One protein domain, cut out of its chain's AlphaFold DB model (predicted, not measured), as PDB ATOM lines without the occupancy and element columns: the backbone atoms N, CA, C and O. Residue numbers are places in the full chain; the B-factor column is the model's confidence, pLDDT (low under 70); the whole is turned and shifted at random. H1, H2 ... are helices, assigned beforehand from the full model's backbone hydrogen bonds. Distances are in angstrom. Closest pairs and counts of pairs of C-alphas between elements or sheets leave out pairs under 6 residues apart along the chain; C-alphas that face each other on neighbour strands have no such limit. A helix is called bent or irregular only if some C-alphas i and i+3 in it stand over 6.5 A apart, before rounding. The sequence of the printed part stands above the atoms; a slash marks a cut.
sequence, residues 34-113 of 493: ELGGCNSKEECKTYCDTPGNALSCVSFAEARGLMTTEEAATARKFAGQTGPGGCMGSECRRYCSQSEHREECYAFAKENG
ATOM      1  N   GLU A  34      50.858  31.749 -12.092       89.38
ATOM      2  CA  GLU A  34      51.518  31.044 -13.194       89.38
ATOM      3  C   GLU A  34      50.639  30.937 -14.452       89.38
ATOM      4  O   GLU A  34      51.164  30.807 -15.555       89.38
ATOM      5  N   LEU A  35      49.313  31.040 -14.302       92.62
ATOM      6  CA  LEU A  35      48.327  30.982 -15.387       92.62
ATOM      7  C   LEU A  35      47.694  32.355 -15.656       92.62
ATOM      8  O   LEU A  35      46.492  32.485 -15.885       92.62
ATOM      9  N   GLY A  36      48.504  33.413 -15.568       88.94
ATOM     10  CA  GLY A  36      48.059  34.781 -15.843       88.94
ATOM     11  C   GLY A  36      47.200  35.406 -14.740       88.94
ATOM     12  O   GLY A  36      46.550  36.420 -14.984       88.94
ATOM     13  N   GLY A  37      47.197  34.835 -13.531       93.62
ATOM     14  CA  GLY A  37      46.455  35.366 -12.387       93.62
ATOM     15  C   GLY A  37      44.953  35.083 -12.428       93.62
ATOM     16  O   GLY A  37      44.183  35.858 -11.864       93.62
ATOM     17  N   CYS A  38      44.527  34.005 -13.093       93.75
ATOM     18  CA  CYS A  38      43.122  33.599 -13.138       93.75
ATOM     19  C   CYS A  38      42.570  33.306 -11.729       93.75
ATOM     20  O   CYS A  38      43.232  32.657 -10.918       93.75
ATOM     21  N   ASN A  39      41.359  33.790 -11.432       94.62
ATOM     22  CA  ASN A  39      40.751  33.797 -10.090       94.62
ATOM     23  C   ASN A  39      39.731  32.669  -9.866       94.62
ATOM     24  O   ASN A  39      39.183  32.541  -8.771       94.62
ATOM     25  N   SER A  40      39.448  31.874 -10.894       91.25
ATOM     26  CA  SER A  40      38.484  30.776 -10.855       91.25
ATOM     27  C   SER A  40      38.873  29.677 -11.837       91.25
ATOM     28  O   SER A  40      39.668  29.893 -12.755       91.25
ATOM     29  N   LYS A  41      38.280  28.491 -11.673       86.25
ATOM     30  CA  LYS A  41      38.467  27.362 -12.591       86.25
ATOM     31  C   LYS A  41      38.085  27.738 -14.025       86.25
ATOM     32  O   LYS A  41      38.793  27.377 -14.958       86.25
ATOM     33  N   GLU A  42      37.001  28.485 -14.198       87.69
ATOM     34  CA  GLU A  42      36.489  28.936 -15.493       87.69
ATOM     35  C   GLU A  42      37.418  29.967 -16.151       87.69
ATOM     36  O   GLU A  42      37.668  29.895 -17.358       87.69
ATOM     37  N   GLU A  43      37.976  30.896 -15.370       92.88
ATOM     38  CA  GLU A  43      38.977  31.850 -15.861       92.88
ATOM     39  C   GLU A  43      40.264  31.133 -16.277       92.88
ATOM     40  O   GLU A  43      40.792  31.397 -17.357       92.88
ATOM     41  N   CYS A  44      40.746  30.188 -15.466       91.94
ATOM     42  CA  CYS A  44      41.944  29.417 -15.793       91.94
ATOM     43  C   CYS A  44      41.714  28.511 -17.001       91.94
ATOM     44  O   CYS A  44      42.593  28.393 -17.847       91.94
ATOM     45  N   LYS A  45      40.521  27.925 -17.136       87.62
ATOM     46  CA  LYS A  45      40.144  27.168 -18.330       87.62
ATOM     47  C   LYS A  45      40.189  28.055 -19.571       87.62
ATOM     48  O   LYS A  45      40.828  27.683 -20.542       87.62
ATOM     49  N   THR A  46      39.599  29.247 -19.513       89.44
ATOM     50  CA  THR A  46      39.623  30.206 -20.630       89.44
ATOM     51  C   THR A  46      41.057  30.610 -20.995       89.44
ATOM     52  O   THR A  46      41.408  30.694 -22.172       89.44
ATOM     53  N   TYR A  47      41.910  30.822 -19.987       91.25
ATOM     54  CA  TYR A  47      43.336  31.055 -20.190       91.25
ATOM     55  C   TYR A  47      44.001  29.864 -20.898       91.25
ATOM     56  O   TYR A  47      44.695  30.072 -21.890       91.25
ATOM     57  N   CYS A  48      43.746  28.633 -20.449       89.06
ATOM     58  CA  CYS A  48      44.320  27.404 -21.004       89.06
ATOM     59  C   CYS A  48      43.777  26.999 -22.377       89.06
ATOM     60  O   CYS A  48      44.499  26.367 -23.144       89.06
ATOM     61  N   ASP A  49      42.544  27.385 -22.703       83.06
ATOM     62  CA  ASP A  49      41.924  27.148 -24.009       83.06
ATOM     63  C   ASP A  49      42.567  28.021 -25.104       83.06
ATOM     64  O   ASP A  49      42.422  27.747 -26.295       83.06
ATOM     65  N   THR A  50      43.326  29.055 -24.723       85.75
ATOM     66  CA  THR A  50      44.137  29.831 -25.665       85.75
ATOM     67  C   THR A  50      45.359  29.005 -26.093       85.75
ATOM     68  O   THR A  50      46.194  28.695 -25.239       85.75
ATOM     69  N   PRO A  51      45.558  28.710 -27.395       81.31
ATOM     70  CA  PRO A  51      46.640  27.828 -27.856       81.31
ATOM     71  C   PRO A  51      48.041  28.237 -27.379       81.31
ATOM     72  O   PRO A  51      48.849  27.387 -27.015       81.31
ATOM     73  N   GLY A  52      48.314  29.545 -27.300       85.56
ATOM     74  CA  GLY A  52      49.593  30.078 -26.816       85.56
ATOM     75  C   GLY A  52      49.880  29.831 -25.328       85.56
ATOM     76  O   GLY A  52      51.022  29.978 -24.904       85.56
ATOM     77  N   ASN A  53      48.878  29.432 -24.542       90.25
ATOM     78  CA  ASN A  53      48.993  29.185 -23.103       90.25
ATOM     79  C   ASN A  53      48.995  27.688 -22.748       90.25
ATOM     80  O   ASN A  53      49.198  27.341 -21.582       90.25
ATOM     81  N   ALA A  54      48.792  26.799 -23.727       85.81
ATOM     82  CA  ALA A  54      48.637  25.363 -23.501       85.81
ATOM     83  C   ALA A  54      49.825  24.758 -22.727       85.81
ATOM     84  O   ALA A  54      49.623  24.032 -21.757       85.81
ATOM     85  N   LEU A  55      51.066  25.118 -23.079       90.50
ATOM     86  CA  LEU A  55      52.267  24.622 -22.389       90.50
ATOM     87  C   LEU A  55      52.376  25.103 -20.935       90.50
ATOM     88  O   LEU A  55      52.806  24.334 -20.071       90.50
ATOM     89  N   SER A  56      51.964  26.340 -20.645       92.69
ATOM     90  CA  SER A  56      51.917  26.871 -19.277       92.69
ATOM     91  C   SER A  56      50.923  26.081 -18.428       92.69
ATOM     92  O   SER A  56      51.221  25.716 -17.293       92.69
ATOM     93  N   CYS A  57      49.771  25.742 -19.009       93.19
ATOM     94  CA  CYS A  57      48.736  24.957 -18.348       93.19
ATOM     95  C   CYS A  57      49.119  23.495 -18.137       93.19
ATOM     96  O   CYS A  57      48.879  22.968 -17.056       93.19
ATOM     97  N   VAL A  58      49.761  22.856 -19.117       92.25
ATOM     98  CA  VAL A  58      50.282  21.490 -18.960       92.25
ATOM     99  C   VAL A  58      51.357  21.444 -17.876       92.25
ATOM    100  O   VAL A  58      51.328  20.567 -17.020       92.25
ATOM    101  N   SER A  59      52.258  22.429 -17.849       93.81
ATOM    102  CA  SER A  59      53.308  22.508 -16.824       93.81
ATOM    103  C   SER A  59      52.733  22.756 -15.427       93.81
ATOM    104  O   SER A  59      53.179  22.146 -14.460       93.81
ATOM    105  N   PHE A  60      51.713  23.613 -15.311       93.81
ATOM    106  CA  PHE A  60      50.990  23.807 -14.055       93.81
ATOM    107  C   PHE A  60      50.272  22.526 -13.611       93.81
ATOM    108  O   PHE A  60      50.347  22.158 -12.439       93.81
ATOM    109  N   ALA A  61      49.593  21.844 -14.535       91.62
ATOM    110  CA  ALA A  61      48.855  20.624 -14.242       91.62
ATOM    111  C   ALA A  61      49.782  19.505 -13.754       91.62
ATOM    112  O   ALA A  61      49.510  18.906 -12.718       91.62
ATOM    113  N   GLU A  62      50.911  19.291 -14.428       91.94
ATOM    114  CA  GLU A  62      51.936  18.332 -14.006       91.94
ATOM    115  C   GLU A  62      52.508  18.696 -12.624       91.94
ATOM    116  O   GLU A  62      52.522  17.868 -11.715       91.94
ATOM    117  N   ALA A  63      52.884  19.964 -12.409       89.88
ATOM    118  CA  ALA A  63      53.469  20.424 -11.146       89.88
ATOM    119  C   ALA A  63      52.512  20.323  -9.943       89.88
ATOM    120  O   ALA A  63      52.955  20.236  -8.797       89.88
ATOM    121  N   ARG A  64      51.197  20.364 -10.182       87.25
ATOM    122  CA  ARG A  64      50.161  20.239  -9.145       87.25
ATOM    123  C   ARG A  64      49.581  18.829  -9.038       87.25
ATOM    124  O   ARG A  64      48.631  18.641  -8.283       87.25
ATOM    125  N   GLY A  65      50.129  17.860  -9.775       83.00
ATOM    126  CA  GLY A  65      49.626  16.485  -9.801       83.00
ATOM    127  C   GLY A  65      48.216  16.364 -10.386       83.00
ATOM    128  O   GLY A  65      47.516  15.398 -10.103       83.00
ATOM    129  N   LEU A  66      47.786  17.350 -11.179       85.94
ATOM    130  CA  LEU A  66      46.540  17.315 -11.954       85.94
ATOM    131  C   LEU A  66      46.691  16.498 -13.244       85.94
ATOM    132  O   LEU A  66      45.705  16.265 -13.935       85.94
ATOM    133  N   MET A  67      47.927  16.131 -13.589       82.31
ATOM    134  CA  MET A  67      48.296  15.362 -14.769       82.31
ATOM    135  C   MET A  67      49.555  14.554 -14.447       82.31
ATOM    136  O   MET A  67      50.469  15.071 -13.800       82.31
ATOM    137  N   THR A  68      49.612  13.295 -14.874       83.69
ATOM    138  CA  THR A  68      50.833  12.484 -14.759       83.69
ATOM    139  C   THR A  68      51.921  13.008 -15.698       83.69
ATOM    140  O   THR A  68      51.640  13.709 -16.669       83.69
ATOM    141  N   THR A  69      53.182  12.653 -15.452       84.12
ATOM    142  CA  THR A  69      54.299  13.009 -16.345       84.12
ATOM    143  C   THR A  69      54.111  12.476 -17.766       84.12
ATOM    144  O   THR A  69      54.514  13.127 -18.726       84.12
ATOM    145  N   GLU A  70      53.470  11.315 -17.924       80.50
ATOM    146  CA  GLU A  70      53.168  10.732 -19.234       80.50
ATOM    147  C   GLU A  70      52.046  11.491 -19.952       80.50
ATOM    148  O   GLU A  70      52.196  11.869 -21.119       80.50
ATOM    149  N   GLU A  71      50.954  11.795 -19.249       79.50
ATOM    150  CA  GLU A  71      49.872  12.624 -19.786       79.50
ATOM    151  C   GLU A  71      50.376  14.034 -20.130       79.50
ATOM    152  O   GLU A  71      50.015  14.574 -21.173       79.50
ATOM    153  N   ALA A  72      51.273  14.609 -19.321       87.81
ATOM    154  CA  ALA A  72      51.877  15.915 -19.567       87.81
ATOM    155  C   ALA A  72      52.862  15.891 -20.739       87.81
ATOM    156  O   ALA A  72      52.854  16.800 -21.569       87.81
ATOM    157  N   ALA A  73      53.688  14.849 -20.863       85.94
ATOM    158  CA  ALA A  73      54.551  14.650 -22.024       85.94
ATOM    159  C   ALA A  73      53.729  14.498 -23.310       85.94
ATOM    160  O   ALA A  73      54.066  15.093 -24.333       85.94
ATOM    161  N   THR A  74      52.619  13.763 -23.246       82.06
ATOM    162  CA  THR A  74      51.675  13.619 -24.356       82.06
ATOM    163  C   THR A  74      51.033  14.964 -24.685       82.06
ATOM    164  O   THR A  74      51.160  15.440 -25.807       82.06
ATOM    165  N   ALA A  75      50.459  15.666 -23.707       85.06
ATOM    166  CA  ALA A  75      49.844  16.976 -23.909       85.06
ATOM    167  C   ALA A  75      50.829  18.027 -24.458       85.06
ATOM    168  O   ALA A  75      50.443  18.849 -25.287       85.06
ATOM    169  N   ARG A  76      52.113  17.978 -24.073       88.12
ATOM    170  CA  ARG A  76      53.178  18.822 -24.649       88.12
ATOM    171  C   ARG A  76      53.428  18.540 -26.122       88.12
ATOM    172  O   ARG A  76      53.662  19.491 -26.859       88.12
ATOM    173  N   LYS A  77      53.361  17.277 -26.560       81.88
ATOM    174  CA  LYS A  77      53.483  16.934 -27.988       81.88
ATOM    175  C   LYS A  77      52.385  17.616 -28.799       81.88
ATOM    176  O   LYS A  77      52.666  18.075 -29.898       81.88
ATOM    177  N   PHE A  78      51.178  17.739 -28.244       75.94
ATOM    178  CA  PHE A  78      50.008  18.309 -28.926       75.94
ATOM    179  C   PHE A  78      49.779  19.798 -28.681       75.94
ATOM    180  O   PHE A  78      48.948  20.410 -29.353       75.94
ATOM    181  N   ALA A  79      50.502  20.407 -27.745       77.44
ATOM    182  CA  ALA A  79      50.385  21.828 -27.470       77.44
ATOM    183  C   ALA A  79      50.829  22.640 -28.699       77.44
ATOM    184  O   ALA A  79      52.012  22.714 -29.022       77.44
ATOM    185  N   GLY A  80      49.860  23.245 -29.393       71.06
ATOM    186  CA  GLY A  80      50.094  23.990 -30.632       71.06
ATOM    187  C   GLY A  80      50.014  23.155 -31.914       71.06
ATOM    188  O   GLY A  80      50.266  23.701 -32.985       71.06
ATOM    189  N   GLN A  81      49.641  21.872 -31.833       77.19
ATOM    190  CA  GLN A  81      49.256  21.103 -33.014       77.19
ATOM    191  C   GLN A  81      47.817  21.420 -33.425       77.19
ATOM    192  O   GLN A  81      46.933  21.629 -32.591       77.19
ATOM    193  N   THR A  82      47.595  21.415 -34.733       85.69
ATOM    194  CA  THR A  82      46.271  21.545 -35.326       85.69
ATOM    195  C   THR A  82      45.675  20.154 -35.506       85.69
ATOM    196  O   THR A  82      46.307  19.282 -36.101       85.69
ATOM    197  N   GLY A  83      44.471  19.947 -34.986       88.06
ATOM    198  CA  GLY A  83      43.729  18.709 -35.162       88.06
ATOM    199  C   GLY A  83      42.948  18.649 -36.483       88.06
ATOM    200  O   GLY A  83      43.012  19.570 -37.306       88.06
ATOM    201  N   PRO A  84      42.177  17.567 -36.674       90.06
ATOM    202  CA  PRO A  84      41.267  17.357 -37.800       90.06
ATOM    203  C   PRO A  84      40.402  18.578 -38.108       90.06
ATOM    204  O   PRO A  84      39.981  19.304 -37.202       90.06
ATOM    205  N   GLY A  85      40.181  18.846 -39.394       89.31
ATOM    206  CA  GLY A  85      39.440  20.032 -39.840       89.31
ATOM    207  C   GLY A  85      40.006  21.386 -39.396       89.31
ATOM    208  O   GLY A  85      39.284  22.384 -39.426       89.31
ATOM    209  N   GLY A  86      41.271  21.453 -38.972       88.50
ATOM    210  CA  GLY A  86      41.896  22.704 -38.544       88.50
ATOM    211  C   GLY A  86      41.610  23.091 -37.090       88.50
ATOM    212  O   GLY A  86      41.897  24.222 -36.698       88.50
ATOM    213  N   CYS A  87      41.010  22.198 -36.298       87.75
ATOM    214  CA  CYS A  87      40.606  22.509 -34.932       87.75
ATOM    215  C   CYS A  87      41.816  22.708 -34.003       87.75
ATOM    216  O   CYS A  87      42.864  22.088 -34.184       87.75
ATOM    217  N   MET A  88      41.675  23.530 -32.960       83.44
ATOM    218  CA  MET A  88      42.686  23.660 -31.905       83.44
ATOM    219  C   MET A  88      42.057  23.591 -30.511       83.44
ATOM    220  O   MET A  88      40.974  24.128 -30.268       83.44
ATOM    221  N   GLY A  89      42.749  22.937 -29.575       76.44
ATOM    222  CA  GLY A  89      42.343  22.867 -28.169       76.44
ATOM    223  C   GLY A  89      40.908  22.362 -27.984       76.44
ATOM    224  O   GLY A  89      40.528  21.303 -28.486       76.44
ATOM    225  N   SER A  90      40.083  23.136 -27.277       73.31
ATOM    226  CA  SER A  90      38.683  22.786 -27.010       73.31
ATOM    227  C   SER A  90      37.801  22.739 -28.262       73.31
ATOM    228  O   SER A  90      36.761  22.079 -28.242       73.31
ATOM    229  N   GLU A  91      38.183  23.401 -29.360       83.75
ATOM    230  CA  GLU A  91      37.411  23.364 -30.609       83.75
ATOM    231  C   GLU A  91      37.393  21.966 -31.226       83.75
ATOM    232  O   GLU A  91      36.387  21.574 -31.817       83.75
ATOM    233  N   CYS A  92      38.456  21.182 -31.014       85.81
ATOM    234  CA  CYS A  92      38.524  19.799 -31.474       85.81
ATOM    235  C   CYS A  92      37.451  18.922 -30.842       85.81
ATOM    236  O   CYS A  92      36.931  18.033 -31.501       85.81
ATOM    237  N   ARG A  93      37.027  19.220 -29.606       79.94
ATOM    238  CA  ARG A  93      35.910  18.504 -28.978       79.94
ATOM    239  C   ARG A  93      34.613  18.697 -29.760       79.94
ATOM    240  O   ARG A  93      33.896  17.733 -29.970       79.94
ATOM    241  N   ARG A  94      34.324  19.928 -30.190       84.88
ATOM    242  CA  ARG A  94      33.121  20.251 -30.976       84.88
ATOM    243  C   ARG A  94      33.223  19.735 -32.411       84.88
ATOM    244  O   ARG A  94      32.215  19.372 -33.009       84.88
ATOM    245  N   TYR A  95      34.422  19.755 -32.987       90.00
ATOM    246  CA  TYR A  95      34.660  19.205 -34.317       90.00
ATOM    247  C   TYR A  95      34.458  17.686 -34.316       90.00
ATOM    248  O   TYR A  95      33.596  17.184 -35.026       90.00
ATOM    249  N   CYS A  96      35.145  16.975 -33.423       86.19
ATOM    250  CA  CYS A  96      35.092  15.518 -33.321       86.19
ATOM    251  C   CYS A  96      33.796  14.963 -32.721       86.19
ATOM    252  O   CYS A  96      33.561  13.763 -32.813       86.19
ATOM    253  N   SER A  97      32.950  15.803 -32.113       80.81
ATOM    254  CA  SER A  97      31.607  15.396 -31.687       80.81
ATOM    255  C   SER A  97      30.590  15.377 -32.830       80.81
ATOM    256  O   SER A  97      29.461  14.955 -32.610       80.81
ATOM    257  N   GLN A  98      30.939  15.883 -34.016       81.75
ATOM    258  CA  GLN A  98      30.083  15.794 -35.198       81.75
ATOM    259  C   GLN A  98      30.281  14.433 -35.865       81.75
ATOM    260  O   GLN A  98      31.412  13.998 -36.097       81.75
ATOM    261  N   SER A  99      29.171  13.764 -36.171       77.06
ATOM    262  CA  SER A  99      29.159  12.410 -36.734       77.06
ATOM    263  C   SER A  99      29.946  12.315 -38.048       77.06
ATOM    264  O   SER A  99      30.648  11.332 -38.288       77.06
ATOM    265  N   GLU A 100      29.903  13.385 -38.841       87.44
ATOM    266  CA  GLU A 100      30.536  13.555 -40.144       87.44
ATOM    267  C   GLU A 100      32.067  13.625 -40.058       87.44
ATOM    268  O   GLU A 100      32.754  13.412 -41.054       87.44
ATOM    269  N   HIS A 101      32.610  13.911 -38.871       90.25
ATOM    270  CA  HIS A 101      34.044  14.083 -38.623       90.25
ATOM    271  C   HIS A 101      34.629  12.996 -37.709       90.25
ATOM    272  O   HIS A 101      35.833  12.981 -37.445       90.25
ATOM    273  N   ARG A 102      33.798  12.054 -37.238       80.06
ATOM    274  CA  ARG A 102      34.193  11.020 -36.271       80.06
ATOM    275  C   ARG A 102      35.309  10.115 -36.798       80.06
ATOM    276  O   ARG A 102      36.251   9.834 -36.061       80.06
ATOM    277  N   GLU A 103      35.235   9.680 -38.057       81.81
ATOM    278  CA  GLU A 103      36.255   8.800 -38.652       81.81
ATOM    279  C   GLU A 103      37.617   9.494 -38.795       81.81
ATOM    280  O   GLU A 103      38.640   8.915 -38.431       81.81
ATOM    281  N   GLU A 104      37.635  10.752 -39.246       91.62
ATOM    282  CA  GLU A 104      38.857  11.563 -39.350       91.62
ATOM    283  C   GLU A 104      39.482  11.792 -37.968       91.62
ATOM    284  O   GLU A 104      40.688  11.624 -37.784       91.62
ATOM    285  N   CYS A 105      38.656  12.096 -36.963       90.44
ATOM    286  CA  CYS A 105      39.114  12.265 -35.589       90.44
ATOM    287  C   CYS A 105      39.662  10.984 -34.965       90.44
ATOM    288  O   CYS A 105      40.661  11.036 -34.249       90.44
ATOM    289  N   TYR A 106      39.051   9.836 -35.250       83.25
ATOM    290  CA  TYR A 106      39.566   8.551 -34.796       83.25
ATOM    291  C   TYR A 106      40.897   8.201 -35.472       83.25
ATOM    292  O   TYR A 106      41.835   7.771 -34.798       83.25
ATOM    293  N   ALA A 107      41.007   8.419 -36.786       86.75
ATOM    294  CA  ALA A 107      42.245   8.200 -37.529       86.75
ATOM    295  C   ALA A 107      43.380   9.075 -36.984       86.75
ATOM    296  O   ALA A 107      44.446   8.554 -36.654       86.75
ATOM    297  N   PHE A 108      43.112  10.365 -36.782       89.75
ATOM    298  CA  PHE A 108      44.054  11.292 -36.165       89.75
ATOM    299  C   PHE A 108      44.452  10.844 -34.760       89.75
ATOM    300  O   PHE A 108      45.640  10.819 -34.444       89.75
ATOM    301  N   ALA A 109      43.492  10.446 -33.920       86.06
ATOM    302  CA  ALA A 109      43.789   9.980 -32.571       86.06
ATOM    303  C   ALA A 109      44.677   8.727 -32.577       86.06
ATOM    304  O   ALA A 109      45.596   8.624 -31.771       86.06
ATOM    305  N   LYS A 110      44.441   7.796 -33.506       82.19
ATOM    306  CA  LYS A 110      45.245   6.579 -33.658       82.19
ATOM    307  C   LYS A 110      46.663   6.880 -34.143       82.19
ATOM    308  O   LYS A 110      47.615   6.382 -33.552       82.19
ATOM    309  N   GLU A 111      46.804   7.684 -35.194       83.44
ATOM    310  CA  GLU A 111      48.104   8.078 -35.760       83.44
ATOM    311  C   GLU A 111      48.966   8.820 -34.734       83.44
ATOM    312  O   GLU A 111      50.178   8.638 -34.671       83.44
ATOM    313  N   ASN A 112      48.317   9.595 -33.870       82.19
ATOM    314  CA  ASN A 112      48.977  10.392 -32.852       82.19
ATOM    315  C   ASN A 112      49.068   9.697 -31.483       82.19
ATOM    316  O   ASN A 112      49.497  10.317 -30.512       82.19
ATOM    317  N   GLY A 113      48.668   8.425 -31.367       73.31
ATOM    318  CA  GLY A 113      48.724   7.692 -30.096       73.31
ATOM    319  C   GLY A 113      47.861   8.299 -28.978       73.31
ATOM    320  O   GLY A 113      48.146   8.102 -27.803       73.31
TER     321      GLY A 113
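Overview. This is residues 34 to 113 of the 493 residues of an uncharacterized protein of Candidatus Parcubacteria bacterium (UniProt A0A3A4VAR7). Two small helical lobes stand one after the other along the longest axis: one holds the helical hairpin of H2 and H3, with H1 making a corner with H2, and the other holds H4 and H5, set as an L. The stretch of residues 79 to 90, with no named element, leads from the first lobe to the second. The printed part has 80 residues, with five named helices in the order H1, H2, H3, H4, H5 and no named strand; the class is all helix. The whole is only just compact, close to loose, with a radius of gyration of the C-alphas of 13.5 A, and elongated, with spans of 38 by 24 by 17 A.

Along the chain. Find C-alpha 51 at (46.640, 27.828, -27.856); from there H2, one of the two longest helices, runs over residues 51 to 63, 19.5 A from first to last C-alpha. H2 is irregular, with C-alphas 52 and 55 7.5 A apart. Look after it for H3, residues 69 to 78, 14.3 A long, and before it for H1, residues 41 to 49, 11.9 A long, which begins at C-alpha 41 at (38.467, 27.362, -12.591). Farther on, H4 takes residues 91 to 96 and is 8.6 A long. H5, residues 99 to 111, is as long as H2 at 19.5 A and ends at C-alpha 111 at (48.104, 8.078, -35.760); it is irregular too, with C-alphas 100 and 103 7.6 A apart.

Arrangement. Start at Val 58 of H2 and Ala 72 of H3, the closest C-alphas of the two, 5.8 A apart. Here H2 and H3 touch and form a helical hairpin, at a shallow tilt of 5 degrees, opposite ways. H1 and H2 touch only at the corner by their link, H2 with residues 53 to 57 alone; the closest C-alphas are those of Cys 48 and Ala 54, 5.4 A apart. Their lines stand at a steep tilt of 55 degrees, opposite ways. H1 and H3 are apart. Move on to H4 and H5, which only just touch, with 3 pairs of C-alphas within 8 A, and only at the corner, H5 with residues 101 to 105 alone. Their closest C-alphas, those of Cys 96 and Arg 102, are 5.5 A apart, and their lines are about perpendicular at 77 degrees. H4 and H5 are each apart from H1, H2 and H3. In H1, H3 and H4 every O i to N i+4 pair is within hydrogen-bond range; in H2 and in H5 it is 7 of 9.

Size, cuts and confidence. Look at Gly 37 and Glu 103 for the two C-alphas farthest apart, 38.7 A. The link from H3 to H4 is long, with 12 residues; the other three links are tight. The printed part has no cut, and no printed residue has a pLDDT under 70; the mean of the printed part is 86.0.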